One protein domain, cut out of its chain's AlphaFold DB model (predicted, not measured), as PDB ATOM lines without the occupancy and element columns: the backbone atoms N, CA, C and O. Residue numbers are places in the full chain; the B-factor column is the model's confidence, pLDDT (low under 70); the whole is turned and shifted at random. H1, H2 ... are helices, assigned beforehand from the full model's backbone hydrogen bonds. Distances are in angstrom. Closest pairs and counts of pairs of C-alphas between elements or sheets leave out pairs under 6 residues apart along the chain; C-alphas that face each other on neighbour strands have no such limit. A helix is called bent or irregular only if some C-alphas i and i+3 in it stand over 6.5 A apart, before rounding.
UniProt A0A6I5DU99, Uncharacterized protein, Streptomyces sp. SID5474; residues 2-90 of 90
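AT A GLANCE: This is residues 2 to 90 of the 90 residues of an uncharacterized protein of Streptomyces sp. SID5474 (UniProt A0A6I5DU99). One long helix, H1, makes the longest axis, and shorter helices pack along it: H3 on its residues 15 to 23 and H4 on its residues 7 to 14, with H5 folding back after H4 as a helical hairpin. H2 does not pack clearly on H1 but on H3 and H4. The printed part has 89 residues with five named helices, in the order H1, H2, H3, H4, H5, and no named strand: the class is all helix. It is compact, with a radius of gyration of the C-alphas of 12.4 A, and spans 37 by 26 by 16 A.

IN THESE COORDINATES: H1, residues 2 to 24, begins at C-alpha 2 (-32.165, 11.640, -6.974) and runs 34.3 A to C-alpha 24 (-3.282, 16.895, 10.777). H2 is residues 30 to 37, 10.5 A long. H3 is residues 48 to 57, 14.0 A long. H4, residues 61 to 74, is 20.3 A long and irregular: C-alphas 62 and 65 are 7.1 A apart. H5, residues 79 to 89, is 15.6 A long and ends at C-alpha 89 (-18.366, 1.961, -0.394).

HOW THE PARTS SIT: H1, H4 and H5 form a bundle, a group of three helices. H1 touches H4 with residues 7 to 14 alone; the closest C-alphas, of Leu 14 and Ala 68, are 7.3 A apart. The two run the same way at a tilt of 38 degrees, only just steep. H4 and H5 form a helical hairpin and touch, closest at the C-alphas of Ala 68 and Leu 85, 6.6 A apart; they run opposite ways at a steep tilt of 41 degrees. H1 and H5 are close but not clearly touching, their closest C-alphas, of Ile 17 and Arg 81, 7.7 A apart. H1 touches H3 with residues 15 to 23 alone, closest at the C-alphas of Ala 19 and Arg 49, 5.7 A, at a shallow tilt of 27 degrees, opposite ways. H2 touches H3, closest at the C-alphas of Leu 30 and Lys 48, 7.2 A. H2 also touches H4, the hub that touches three other helices; their lines are about perpendicular, at 80 degrees, and the closest C-alphas, of Leu 37 and Asn 70, are 5.4 A apart. H3 and H4 are apart, and H5 is apart from H2 and H3. In H1, H2, H3 and H5 every O i to N i+4 pair is within hydrogen-bond range; in H4, 8 of 10 are.

THE WHOLE: The two C-alphas farthest apart, of Ala 2 and Val 28, are 40.0 A apart. The printed part has no cut and ends at residue 90, the chain's last. The links H1 to H2, H3 to H4 and H4 to H5 are tight, and H2 to H3 is short. The mean pLDDT of the printed part is 90.0, and residues 2 to 3 are under 70.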
ATOM      1  N   ALA A   2     -32.805  12.111  -8.214       58.31
ATOM      2  CA  ALA A   2     -32.165  11.640  -6.974       58.31
ATOM      3  C   ALA A   2     -30.621  11.520  -7.028       58.31
ATOM      4  O   ALA A   2     -29.965  11.770  -6.022       58.31
ATOM      5  N   SER A   3     -30.025  11.208  -8.190       66.00
ATOM      6  CA  SER A   3     -28.568  10.992  -8.301       66.00
ATOM      7  C   SER A   3     -27.720  12.230  -7.993       66.00
ATOM      8  O   SER A   3     -26.639  12.089  -7.440       66.00
ATOM      9  N   ASN A   4     -28.210  13.439  -8.295       75.69
ATOM     10  CA  ASN A   4     -27.433  14.667  -8.086       75.69
ATOM     11  C   ASN A   4     -27.319  15.046  -6.598       75.69
ATOM     12  O   ASN A   4     -26.296  15.557  -6.160       75.69
ATOM     13  N   THR A   5     -28.359  14.770  -5.803       84.38
ATOM     14  CA  THR A   5     -28.360  15.052  -4.359       84.38
ATOM     15  C   THR A   5     -27.491  14.062  -3.591       84.38
ATOM     16  O   THR A   5     -26.774  14.472  -2.683       84.38
ATOM     17  N   LEU A   6     -27.513  12.780  -3.975       85.50
ATOM     18  CA  LEU A   6     -26.635  11.775  -3.374       85.50
ATOM     19  C   LEU A   6     -25.168  12.104  -3.656       85.50
ATOM     20  O   LEU A   6     -24.371  12.170  -2.731       85.50
ATOM     21  N   LEU A   7     -24.831  12.386  -4.916       88.62
ATOM     22  CA  LEU A   7     -23.472  12.754  -5.303       88.62
ATOM     23  C   LEU A   7     -22.970  14.003  -4.562       88.62
ATOM     24  O   LEU A   7     -21.840  14.020  -4.081       88.62
ATOM     25  N   ALA A   8     -23.817  15.022  -4.403       90.44
ATOM     26  CA  ALA A   8     -23.473  16.204  -3.617       90.44
ATOM     27  C   ALA A   8     -23.193  15.864  -2.142       90.44
ATOM     28  O   ALA A   8     -22.221  16.366  -1.583       90.44
ATOM     29  N   ALA A   9     -23.993  14.985  -1.529       90.25
ATOM     30  CA  ALA A   9     -23.772  14.537  -0.154       90.25
ATOM     31  C   ALA A   9     -22.457  13.749  -0.005       90.25
ATOM     32  O   ALA A   9     -21.719  13.949   0.955       90.25
ATOM     33  N   VAL A  10     -22.128  12.905  -0.988       92.12
ATOM     34  CA  VAL A  10     -20.847  12.185  -1.036       92.12
ATOM     35  C   VAL A  10     -19.674  13.154  -1.129       92.12
ATOM     36  O   VAL A  10     -18.690  13.004  -0.403       92.12
ATOM     37  N   ARG A  11     -19.777  14.169  -1.993       93.81
ATOM     38  CA  ARG A  11     -18.732  15.188  -2.126       93.81
ATOM     39  C   ARG A  11     -18.542  15.982  -0.838       93.81
ATOM     40  O   ARG A  11     -17.401  16.215  -0.459       93.81
ATOM     41  N   ASP A  12     -19.623  16.356  -0.160       92.75
ATOM     42  CA  ASP A  12     -19.558  17.097   1.105       92.75
ATOM     43  C   ASP A  12     -18.887  16.274   2.220       92.75
ATOM     44  O   ASP A  12     -17.978  16.756   2.901       92.75
ATOM     45  N   LEU A  13     -19.247  14.990   2.337       93.38
ATOM     46  CA  LEU A  13     -18.613  14.068   3.281       93.38
ATOM     47  C   LEU A  13     -17.102  13.945   3.020       93.38
ATOM     48  O   LEU A  13     -16.290  14.076   3.942       93.38
ATOM     49  N   LEU A  14     -16.712  13.711   1.764       94.81
ATOM     50  CA  LEU A  14     -15.309  13.543   1.382       94.81
ATOM     51  C   LEU A  14     -14.500  14.844   1.517       94.81
ATOM     52  O   LEU A  14     -13.357  14.788   1.977       94.81
ATOM     53  N   ASP A  15     -15.072  16.011   1.210       94.19
ATOM     54  CA  ASP A  15     -14.428  17.312   1.452       94.19
ATOM     55  C   ASP A  15     -14.148  17.516   2.949       94.19
ATOM     56  O   ASP A  15     -13.028  17.833   3.358       94.19
ATOM     57  N   GLY A  16     -15.136  17.229   3.805       92.88
ATOM     58  CA  GLY A  16     -14.981  17.308   5.256       92.88
ATOM     59  C   GLY A  16     -13.863  16.407   5.792       92.88
ATOM     60  O   GLY A  16     -13.057  16.829   6.634       92.88
ATOM     61  N   ILE A  17     -13.781  15.171   5.290       93.88
ATOM     62  CA  ILE A  17     -12.753  14.202   5.690       93.88
ATOM     63  C   ILE A  17     -11.369  14.643   5.196       93.88
ATOM     64  O   ILE A  17     -10.439  14.729   6.004       93.88
ATOM     65  N   THR A  18     -11.221  14.972   3.911       93.81
ATOM     66  CA  THR A  18      -9.934  15.403   3.335       93.81
ATOM     67  C   THR A  18      -9.419  16.688   3.980       93.81
ATOM     68  O   THR A  18      -8.238  16.780   4.328       93.81
ATOM     69  N   ALA A  19     -10.297  17.652   4.262       91.75
ATOM     70  CA  ALA A  19      -9.929  18.860   4.987       91.75
ATOM     71  C   ALA A  19      -9.434  18.557   6.411       91.75
ATOM     72  O   ALA A  19      -8.468  19.167   6.877       91.75
ATOM     73  N   SER A  20     -10.049  17.592   7.103       91.31
ATOM     74  CA  SER A  20      -9.579  17.152   8.419       91.31
ATOM     75  C   SER A  20      -8.206  16.476   8.353       91.31
ATOM     76  O   SER A  20      -7.380  16.713   9.233       91.31
ATOM     77  N   ILE A  21      -7.943  15.675   7.314       91.06
ATOM     78  CA  ILE A  21      -6.628  15.061   7.072       91.06
ATOM     79  C   ILE A  21      -5.572  16.156   6.853       91.06
ATOM     80  O   ILE A  21      -4.515  16.143   7.485       91.06
ATOM     81  N   ALA A  22      -5.880  17.171   6.040       89.62
ATOM     82  CA  ALA A  22      -4.977  18.293   5.776       89.62
ATOM     83  C   ALA A  22      -4.607  19.085   7.046       89.62
ATOM     84  O   ALA A  22      -3.478  19.572   7.187       89.62
ATOM     85  N   VAL A  23      -5.530  19.218   8.005       89.56
ATOM     86  CA  VAL A  23      -5.249  19.871   9.295       89.56
ATOM     87  C   VAL A  23      -4.191  19.100  10.090       89.56
ATOM     88  O   VAL A  23      -3.304  19.740  10.658       89.56
ATOM     89  N   GLY A  24      -4.214  17.765  10.051       87.81
ATOM     90  CA  GLY A  24      -3.282  16.895  10.777       87.81
ATOM     91  C   GLY A  24      -1.855  16.817  10.215       87.81
ATOM     92  O   GLY A  24      -0.972  16.274  10.875       87.81
ATOM     93  N   HIS A  25      -1.593  17.358   9.022       88.62
ATOM     94  CA  HIS A  25      -0.286  17.262   8.353       88.62
ATOM     95  C   HIS A  25       0.422  18.608   8.201       88.62
ATOM     96  O   HIS A  25      -0.197  19.665   8.300       88.62
ATOM     97  N   ARG A  26       1.740  18.622   7.978       90.56
ATOM     98  CA  ARG A  26       2.470  19.885   7.762       90.56
ATOM     99  C   ARG A  26       2.274  20.364   6.323       90.56
ATOM    100  O   ARG A  26       2.001  19.575   5.426       90.56
ATOM    101  N   HIS A  27       2.469  21.663   6.081       89.00
ATOM    102  CA  HIS A  27       2.339  22.250   4.736       89.00
ATOM    103  C   HIS A  27       3.246  21.580   3.695       89.00
ATOM    104  O   HIS A  27       2.872  21.500   2.524       89.00
ATOM    105  N   VAL A  28       4.422  21.124   4.133       88.69
ATOM    106  CA  VAL A  28       5.428  20.452   3.301       88.69
ATOM    107  C   VAL A  28       5.039  19.020   2.934       88.69
ATOM    108  O   VAL A  28       5.445  18.551   1.881       88.69
ATOM    109  N   ASP A  29       4.222  18.356   3.756       90.25
ATOM    110  CA  ASP A  29       3.805  16.966   3.526       90.25
ATOM    111  C   ASP A  29       2.543  16.888   2.646       90.25
ATOM    112  O   ASP A  29       2.205  15.828   2.128       90.25
ATOM    113  N   LEU A  30       1.837  18.013   2.465       90.56
ATOM    114  CA  LEU A  30       0.549  18.067   1.772       90.56
ATOM    115  C   LEU A  30       0.582  17.485   0.344       90.56
ATOM    116  O   LEU A  30      -0.341  16.744   0.019       90.56
ATOM    117  N   PRO A  31       1.609  17.741  -0.496       90.56
ATOM    118  CA  PRO A  31       1.687  17.117  -1.817       90.56
ATOM    119  C   PRO A  31       1.725  15.583  -1.758       90.56
ATOM    120  O   PRO A  31       0.980  14.932  -2.482       90.56
ATOM    121  N   SER A  32       2.527  15.011  -0.855       91.38
ATOM    122  CA  SER A  32       2.634  13.555  -0.678       91.38
ATOM    123  C   SER A  32       1.350  12.943  -0.122       91.38
ATOM    124  O   SER A  32       0.974  11.838  -0.492       91.38
ATOM    125  N   VAL A  33       0.641  13.671   0.742       91.56
ATOM    126  CA  VAL A  33      -0.679  13.253   1.234       91.56
ATOM    127  C   VAL A  33      -1.685  13.205   0.087       91.56
ATOM    128  O   VAL A  33      -2.405  12.221  -0.043       91.56
ATOM    129  N   CYS A  34      -1.731  14.236  -0.760       91.88
ATOM    130  CA  CYS A  34      -2.607  14.242  -1.930       91.88
ATOM    131  C   CYS A  34      -2.297  13.067  -2.867       91.88
ATOM    132  O   CYS A  34      -3.220  12.375  -3.283       91.88
ATOM    133  N   GLU A  35      -1.021  12.777  -3.114       92.12
ATOM    134  CA  GLU A  35      -0.595  11.627  -3.917       92.12
ATOM    135  C   GLU A  35      -1.090  10.290  -3.339       92.12
ATOM    136  O   GLU A  35      -1.705   9.505  -4.058       92.12
ATOM    137  N   VAL A  36      -0.907  10.053  -2.034       91.38
ATOM    138  CA  VAL A  36      -1.392   8.835  -1.351       91.38
ATOM    139  C   VAL A  36      -2.912   8.700  -1.437       91.38
ATOM    140  O   VAL A  36      -3.437   7.595  -1.572       91.38
ATOM    141  N   LEU A  37      -3.630   9.819  -1.376       91.88
ATOM    142  CA  LEU A  37      -5.083   9.849  -1.497       91.88
ATOM    143  C   LEU A  37      -5.572   9.667  -2.944       91.88
ATOM    144  O   LEU A  37      -6.756   9.403  -3.149       91.88
ATOM    145  N   GLY A  38      -4.685   9.755  -3.940       92.06
ATOM    146  CA  GLY A  38      -5.051   9.785  -5.358       92.06
ATOM    147  C   GLY A  38      -5.654  11.123  -5.796       92.06
ATOM    148  O   GLY A  38      -6.319  11.197  -6.825       92.06
ATOM    149  N   LEU A  39      -5.446  12.180  -5.008       92.06
ATOM    150  CA  LEU A  39      -5.863  13.534  -5.342       92.06
ATOM    151  C   LEU A  39      -4.916  14.143  -6.386       92.06
ATOM    152  O   LEU A  39      -3.704  13.911  -6.334       92.06
ATOM    153  N   PRO A  40      -5.436  15.006  -7.277       91.50
ATOM    154  CA  PRO A  40      -4.608  15.883  -8.088       91.50
ATOM    155  C   PRO A  40      -3.611  16.671  -7.232       91.50
ATOM    156  O   PRO A  40      -3.883  17.010  -6.075       91.50
ATOM    157  N   ALA A  41      -2.458  16.996  -7.822       87.12
ATOM    158  CA  ALA A  41      -1.441  17.785  -7.141       87.12
ATOM    159  C   ALA A  41      -2.041  19.123  -6.662       87.12
ATOM    160  O   ALA A  41      -2.604  19.866  -7.474       87.12
ATOM    161  N   PRO A  42      -1.937  19.451  -5.361       87.75
ATOM    162  CA  PRO A  42      -2.514  20.677  -4.838       87.75
ATOM    163  C   PRO A  42      -1.726  21.893  -5.351       87.75
ATOM    164  O   PRO A  42      -0.514  21.789  -5.571       87.75
ATOM    165  N   PRO A  43      -2.359  23.075  -5.474       89.12
ATOM    166  CA  PRO A  43      -1.651  24.304  -5.825       89.12
ATOM    167  C   PRO A  43      -0.529  24.609  -4.819       89.12
ATOM    168  O   PRO A  43      -0.547  24.145  -3.675       89.12
ATOM    169  N   SER A  44       0.473  25.385  -5.236       85.69
ATOM    170  CA  SER A  44       1.623  25.740  -4.388       85.69
ATOM    171  C   SER A  44       1.299  26.796  -3.329       85.69
ATOM    172  O   SER A  44       1.970  26.849  -2.300       85.69
ATOM    173  N   GLU A  45       0.277  27.616  -3.563       88.19
ATOM    174  CA  GLU A  45      -0.084  28.761  -2.727       88.19
ATOM    175  C   GLU A  45      -1.365  28.522  -1.920       88.19
ATOM    176  O   GLU A  45      -2.167  27.644  -2.237       88.19
ATOM    177  N   GLY A  46      -1.544  29.317  -0.863       89.81
ATOM    178  CA  GLY A  46      -2.689  29.242   0.043       89.81
ATOM    179  C   GLY A  46      -2.448  28.404   1.302       89.81
ATOM    180  O   GLY A  46      -1.393  27.800   1.529       89.81
ATOM    181  N   THR A  47      -3.455  28.384   2.166       91.19
ATOM    182  CA  THR A  47      -3.484  27.559   3.377       91.19
ATOM    183  C   THR A  47      -3.592  26.072   3.027       91.19
ATOM    184  O   THR A  47      -4.025  25.701   1.938       91.19
ATOM    185  N   LYS A  48      -3.253  25.168   3.962       91.62
ATOM    186  CA  LYS A  48      -3.415  23.716   3.725       91.62
ATOM    187  C   LYS A  48      -4.845  23.340   3.345       91.62
ATOM    188  O   LYS A  48      -5.036  22.459   2.515       91.62
ATOM    189  N   ARG A  49      -5.828  24.001   3.966       89.00
ATOM    190  CA  ARG A  49      -7.247  23.744   3.719       89.00
ATOM    191  C   ARG A  49      -7.635  24.164   2.305       89.00
ATOM    192  O   ARG A  49      -8.232  23.362   1.606       89.00
ATOM    193  N   GLU A  50      -7.251  25.365   1.876       91.56
ATOM    194  CA  GLU A  50      -7.519  25.849   0.511       91.56
ATOM    195  C   GLU A  50      -6.839  24.970  -0.540       91.56
ATOM    196  O   GLU A  50      -7.457  24.600  -1.531       91.56
ATOM    197  N   ARG A  51      -5.590  24.571  -0.288       92.88
ATOM    198  CA  ARG A  51      -4.825  23.688  -1.174       92.88
ATOM    199  C   ARG A  51      -5.464  22.304  -1.309       92.88
ATOM    200  O   ARG A  51      -5.591  21.806  -2.423       92.88
ATOM    201  N   MET A  52      -5.889  21.703  -0.196       93.69
ATOM    202  CA  MET A  52      -6.593  20.416  -0.197       93.69
ATOM    203  C   MET A  52      -7.952  20.520  -0.900       93.69
ATOM    204  O   MET A  52      -8.245  19.711  -1.772       93.69
ATOM    205  N   ALA A  53      -8.741  21.548  -0.572       92.25
ATOM    206  CA  ALA A  53     -10.043  21.784  -1.190       92.25
ATOM    207  C   ALA A  53      -9.920  22.006  -2.705       92.25
ATOM    208  O   ALA A  53     -10.729  21.491  -3.467       92.25
ATOM    209  N   ALA A  54      -8.883  22.713  -3.163       92.06
ATOM    210  CA  ALA A  54      -8.613  22.890  -4.588       92.06
ATOM    211  C   ALA A  54      -8.270  21.562  -5.288       92.06
ATOM    212  O   ALA A  54      -8.782  21.302  -6.375       92.06
ATOM    213  N   GLY A  55      -7.449  20.710  -4.661       92.25
ATOM    214  CA  GLY A  55      -7.149  19.370  -5.178       92.25
ATOM    215  C   GLY A  55      -8.396  18.486  -5.257       92.25
ATOM    216  O   GLY A  55      -8.654  17.871  -6.287       92.25
ATOM    217  N   PHE A  56      -9.216  18.483  -4.204       94.31
ATOM    218  CA  PHE A  56     -10.471  17.732  -4.163       94.31
ATOM    219  C   PHE A  56     -11.500  18.245  -5.181       94.31
ATOM    220  O   PHE A  56     -12.119  17.459  -5.894       94.31
ATOM    221  N   ALA A  57     -11.658  19.564  -5.312       92.44
ATOM    222  CA  ALA A  57     -12.593  20.163  -6.262       92.44
ATOM    223  C   ALA A  57     -12.278  19.795  -7.721       92.44
ATOM    224  O   ALA A  57     -13.203  19.727  -8.529       92.44
ATOM    225  N   ALA A  58     -11.006  19.530  -8.036       92.81
ATOM    226  CA  ALA A  58     -10.550  19.106  -9.355       92.81
ATOM    227  C   ALA A  58     -10.782  17.609  -9.656       92.81
ATOM    228  O   ALA A  58     -10.499  17.176 -10.772       92.81
ATOM    229  N   MET A  59     -11.275  16.817  -8.699       93.62
ATOM    230  CA  MET A  59     -11.579  15.402  -8.925       93.62
ATOM    231  C   MET A  59     -12.825  15.197  -9.784       93.62
ATOM    232  O   MET A  59     -13.830  15.898  -9.622       93.62
ATOM    233  N   HIS A  60     -12.773  14.170 -10.636       93.06
ATOM    234  CA  HIS A  60     -13.946  13.660 -11.330       93.06
ATOM    235  C   HIS A  60     -14.813  12.832 -10.374       93.06
ATOM    236  O   HIS A  60     -14.303  12.154  -9.479       93.06
ATOM    237  N   ASP A  61     -16.128  12.861 -10.573       90.88
ATOM    238  CA  ASP A  61     -17.066  12.178  -9.679       90.88
ATOM    239  C   ASP A  61     -16.887  10.647  -9.690       90.88
ATOM    240  O   ASP A  61     -17.090   9.985  -8.670       90.88
ATOM    241  N   ASP A  62     -16.417  10.093 -10.812       90.25
ATOM    242  CA  ASP A  62     -16.101   8.663 -10.959       90.25
ATOM    243  C   ASP A  62     -14.943   8.206 -10.048       90.25
ATOM    244  O   ASP A  62     -14.855   7.029  -9.693       90.25
ATOM    245  N   ASP A  63     -14.083   9.133  -9.612       93.44
ATOM    246  CA  ASP A  63     -12.910   8.837  -8.782       93.44
ATOM    247  C   ASP A  63     -13.211   8.911  -7.274       93.44
ATOM    248  O   ASP A  63     -12.376   8.541  -6.443       93.44
ATOM    249  N   LEU A  64     -14.413   9.353  -6.877       92.12
ATOM    250  CA  LEU A  64     -14.765   9.565  -5.466       92.12
ATOM    251  C   LEU A  64     -14.738   8.267  -4.646       92.12
ATOM    252  O   LEU A  64     -14.303   8.272  -3.494       92.12
ATOM    253  N   LEU A  65     -15.142   7.137  -5.236       91.56
ATOM    254  CA  LEU A  65     -15.076   5.831  -4.565       91.56
ATOM    255  C   LEU A  65     -13.633   5.333  -4.398       91.56
ATOM    256  O   LEU A  65     -13.320   4.654  -3.416       91.56
ATOM    257  N   VAL A  66     -12.745   5.683  -5.332       93.56
ATOM    258  CA  VAL A  66     -11.314   5.368  -5.231       93.56
ATOM    259  C   VAL A  66     -10.689   6.179  -4.099       93.56
ATOM    260  O   VAL A  66     -10.021   5.599  -3.241       93.56
ATOM    261  N   LEU A  67     -10.986   7.480  -4.019       95.06
ATOM    262  CA  LEU A  67     -10.570   8.327  -2.898       95.06
ATOM    263  C   LEU A  67     -11.056   7.765  -1.555       95.06
ATOM    264  O   LEU A  67     -10.259   7.620  -0.629       95.06
ATOM    265  N   ALA A  68     -12.341   7.411  -1.446       94.75
ATOM    266  CA  ALA A  68     -12.913   6.840  -0.226       94.75
ATOM    267  C   ALA A  68     -12.149   5.587   0.236       94.75
ATOM    268  O   ALA A  68     -11.788   5.454   1.409       94.75
ATOM    269  N   ARG A  69     -11.827   4.689  -0.701       93.81
ATOM    270  CA  ARG A  69     -11.031   3.490  -0.422       93.81
ATOM    271  C   ARG A  69      -9.609   3.829   0.028       93.81
ATOM    272  O   ARG A  69      -9.135   3.246   1.002       93.81
ATOM    273  N   ASN A  70      -8.945   4.770  -0.641       95.00
ATOM    274  CA  ASN A  70      -7.589   5.194  -0.287       95.00
ATOM    275  C   ASN A  70      -7.543   5.800   1.121       95.00
ATOM    276  O   ASN A  70      -6.637   5.485   1.892       95.00
ATOM    277  N   ILE A  71      -8.551   6.593   1.498       94.88
ATOM    278  CA  ILE A  71      -8.689   7.126   2.857       94.88
ATOM    279  C   ILE A  71      -8.819   5.985   3.877       94.88
ATOM    280  O   ILE A  71      -8.100   5.990   4.875       94.88
ATOM    281  N   LEU A  72      -9.696   5.000   3.639       93.88
ATOM    282  CA  LEU A  72      -9.917   3.882   4.572       93.88
ATOM    283  C   LEU A  72      -8.657   3.035   4.803       93.88
ATOM    284  O   LEU A  72      -8.463   2.520   5.904       93.88
ATOM    285  N   VAL A  73      -7.822   2.875   3.774       91.81
ATOM    286  CA  VAL A  73      -6.584   2.086   3.844       91.81
ATOM    287  C   VAL A  73      -5.423   2.904   4.416       91.81
ATOM    288  O   VAL A  73      -4.640   2.386   5.208       91.81
ATOM    289  N   GLY A  74      -5.294   4.163   3.996       86.75
ATOM    290  CA  GLY A  74      -4.110   4.986   4.237       86.75
ATOM    291  C   GLY A  74      -4.177   5.875   5.475       86.75
ATOM    292  O   GLY A  74      -3.130   6.312   5.950       86.75
ATOM    293  N   HIS A  75      -5.371   6.148   6.015       86.75
ATOM    294  CA  HIS A  75      -5.533   7.107   7.106       86.75
ATOM    295  C   HIS A  75      -6.340   6.555   8.288       86.75
ATOM    296  O   HIS A  75      -7.465   6.075   8.121       86.75
ATOM    297  N   PRO A  76      -5.821   6.677   9.525       85.62
ATOM    298  CA  PRO A  76      -6.619   6.400  10.705       85.62
ATOM    299  C   PRO A  76      -7.726   7.453  10.826       85.62
ATOM    300  O   PRO A  76      -7.464   8.641  11.007       85.62
ATOM    301  N   LEU A  77      -8.974   7.000  10.722       88.19
ATOM    302  CA  LEU A  77     -10.160   7.816  10.959       88.19
ATOM    303  C   LEU A  77     -10.750   7.556  12.346       88.19
ATOM    304  O   LEU A  77     -10.656   6.451  12.895       88.19
ATOM    305  N   GLU A  78     -11.443   8.560  12.876       89.56
ATOM    306  CA  GLU A  78     -12.343   8.372  14.012       89.56
ATOM    307  C   GLU A  78     -13.433   7.336  13.669       89.56
ATOM    308  O   GLU A  78     -13.855   7.260  12.508       89.56
ATOM    309  N   PRO A  79     -13.902   6.526  14.638       91.25
ATOM    310  CA  PRO A  79     -14.884   5.466  14.395       91.25
ATOM    311  C   PRO A  79     -16.130   5.908  13.621       91.25
ATOM    312  O   PRO A  79     -16.518   5.220  12.684       91.25
ATOM    313  N   SER A  80     -16.710   7.068  13.946       90.62
ATOM    314  CA  SER A  80     -17.902   7.582  13.257       90.62
ATOM    315  C   SER A  80     -17.650   7.848  11.771       90.62
ATOM    316  O   SER A  80     -18.351   7.308  10.924       90.62
ATOM    317  N   ARG A  81     -16.593   8.602  11.447       90.44
ATOM    318  CA  ARG A  81     -16.226   8.934  10.059       90.44
ATOM    319  C   ARG A  81     -15.814   7.716   9.249       90.44
ATOM    320  O   ARG A  81     -16.073   7.661   8.054       90.44
ATOM    321  N   ARG A  82     -15.153   6.743   9.887       92.81
ATOM    322  CA  ARG A  82     -14.847   5.464   9.243       92.81
ATOM    323  C   ARG A  82     -16.139   4.771   8.827       92.81
ATOM    324  O   ARG A  82     -16.220   4.361   7.682       92.81
ATOM    325  N   ASN A  83     -17.114   4.663   9.725       93.06
ATOM    326  CA  ASN A  83     -18.370   3.972   9.438       93.06
ATOM    327  C   ASN A  83     -19.159   4.676   8.327       93.06
ATOM    328  O   ASN A  83     -19.541   4.022   7.369       93.06
ATOM    329  N   GLU A  84     -19.293   6.005   8.387       91.44
ATOM    330  CA  GLU A  84     -19.933   6.795   7.317       91.44
ATOM    331  C   GLU A  84     -19.269   6.563   5.954       91.44
ATOM    332  O   GLU A  84     -19.939   6.428   4.932       91.44
ATOM    333  N   LEU A  85     -17.936   6.495   5.932       91.25
ATOM    334  CA  LEU A  85     -17.190   6.232   4.711       91.25
ATOM    335  C   LEU A  85     -17.336   4.777   4.248       91.25
ATOM    336  O   LEU A  85     -17.345   4.530   3.051       91.25
ATOM    337  N   GLN A  86     -17.459   3.817   5.166       91.06
ATOM    338  CA  GLN A  86     -17.702   2.409   4.847       91.06
ATOM    339  C   GLN A  86     -19.099   2.186   4.256       91.06
ATOM    340  O   GLN A  86     -19.194   1.493   3.250       91.06
ATOM    341  N   ASP A  87     -20.129   2.838   4.801       89.06
ATOM    342  CA  ASP A  87     -21.509   2.818   4.283       89.06
ATOM    343  C   ASP A  87     -21.625   3.437   2.876       89.06
ATOM    344  O   ASP A  87     -22.602   3.227   2.162       89.06
ATOM    345  N   LEU A  88     -20.637   4.238   2.462       84.00
ATOM    346  CA  LEU A  88     -20.561   4.777   1.106       84.00
ATOM    347  C   LEU A  88     -20.011   3.756   0.094       84.00
ATOM    348  O   LEU A  88     -20.419   3.762  -1.068       84.00
ATOM    349  N   VAL A  89     -19.035   2.934   0.496       83.62
ATOM    350  CA  VAL A  89     -18.366   1.961  -0.394       83.62
ATOM    351  C   VAL A  89     -18.955   0.547  -0.338       83.62
ATOM    352  O   VAL A  89     -18.575  -0.270  -1.183       83.62
ATOM    353  N   TRP A  90     -19.857   0.253   0.602       78.56
ATOM    354  CA  TRP A  90     -20.531  -1.040   0.776       78.56
ATOM    355  C   TRP A  90     -22.043  -0.887   0.891       78.56
ATOM    356  O   TRP A  90     -22.737  -1.771   0.336       78.56
TER     357      TRP A  90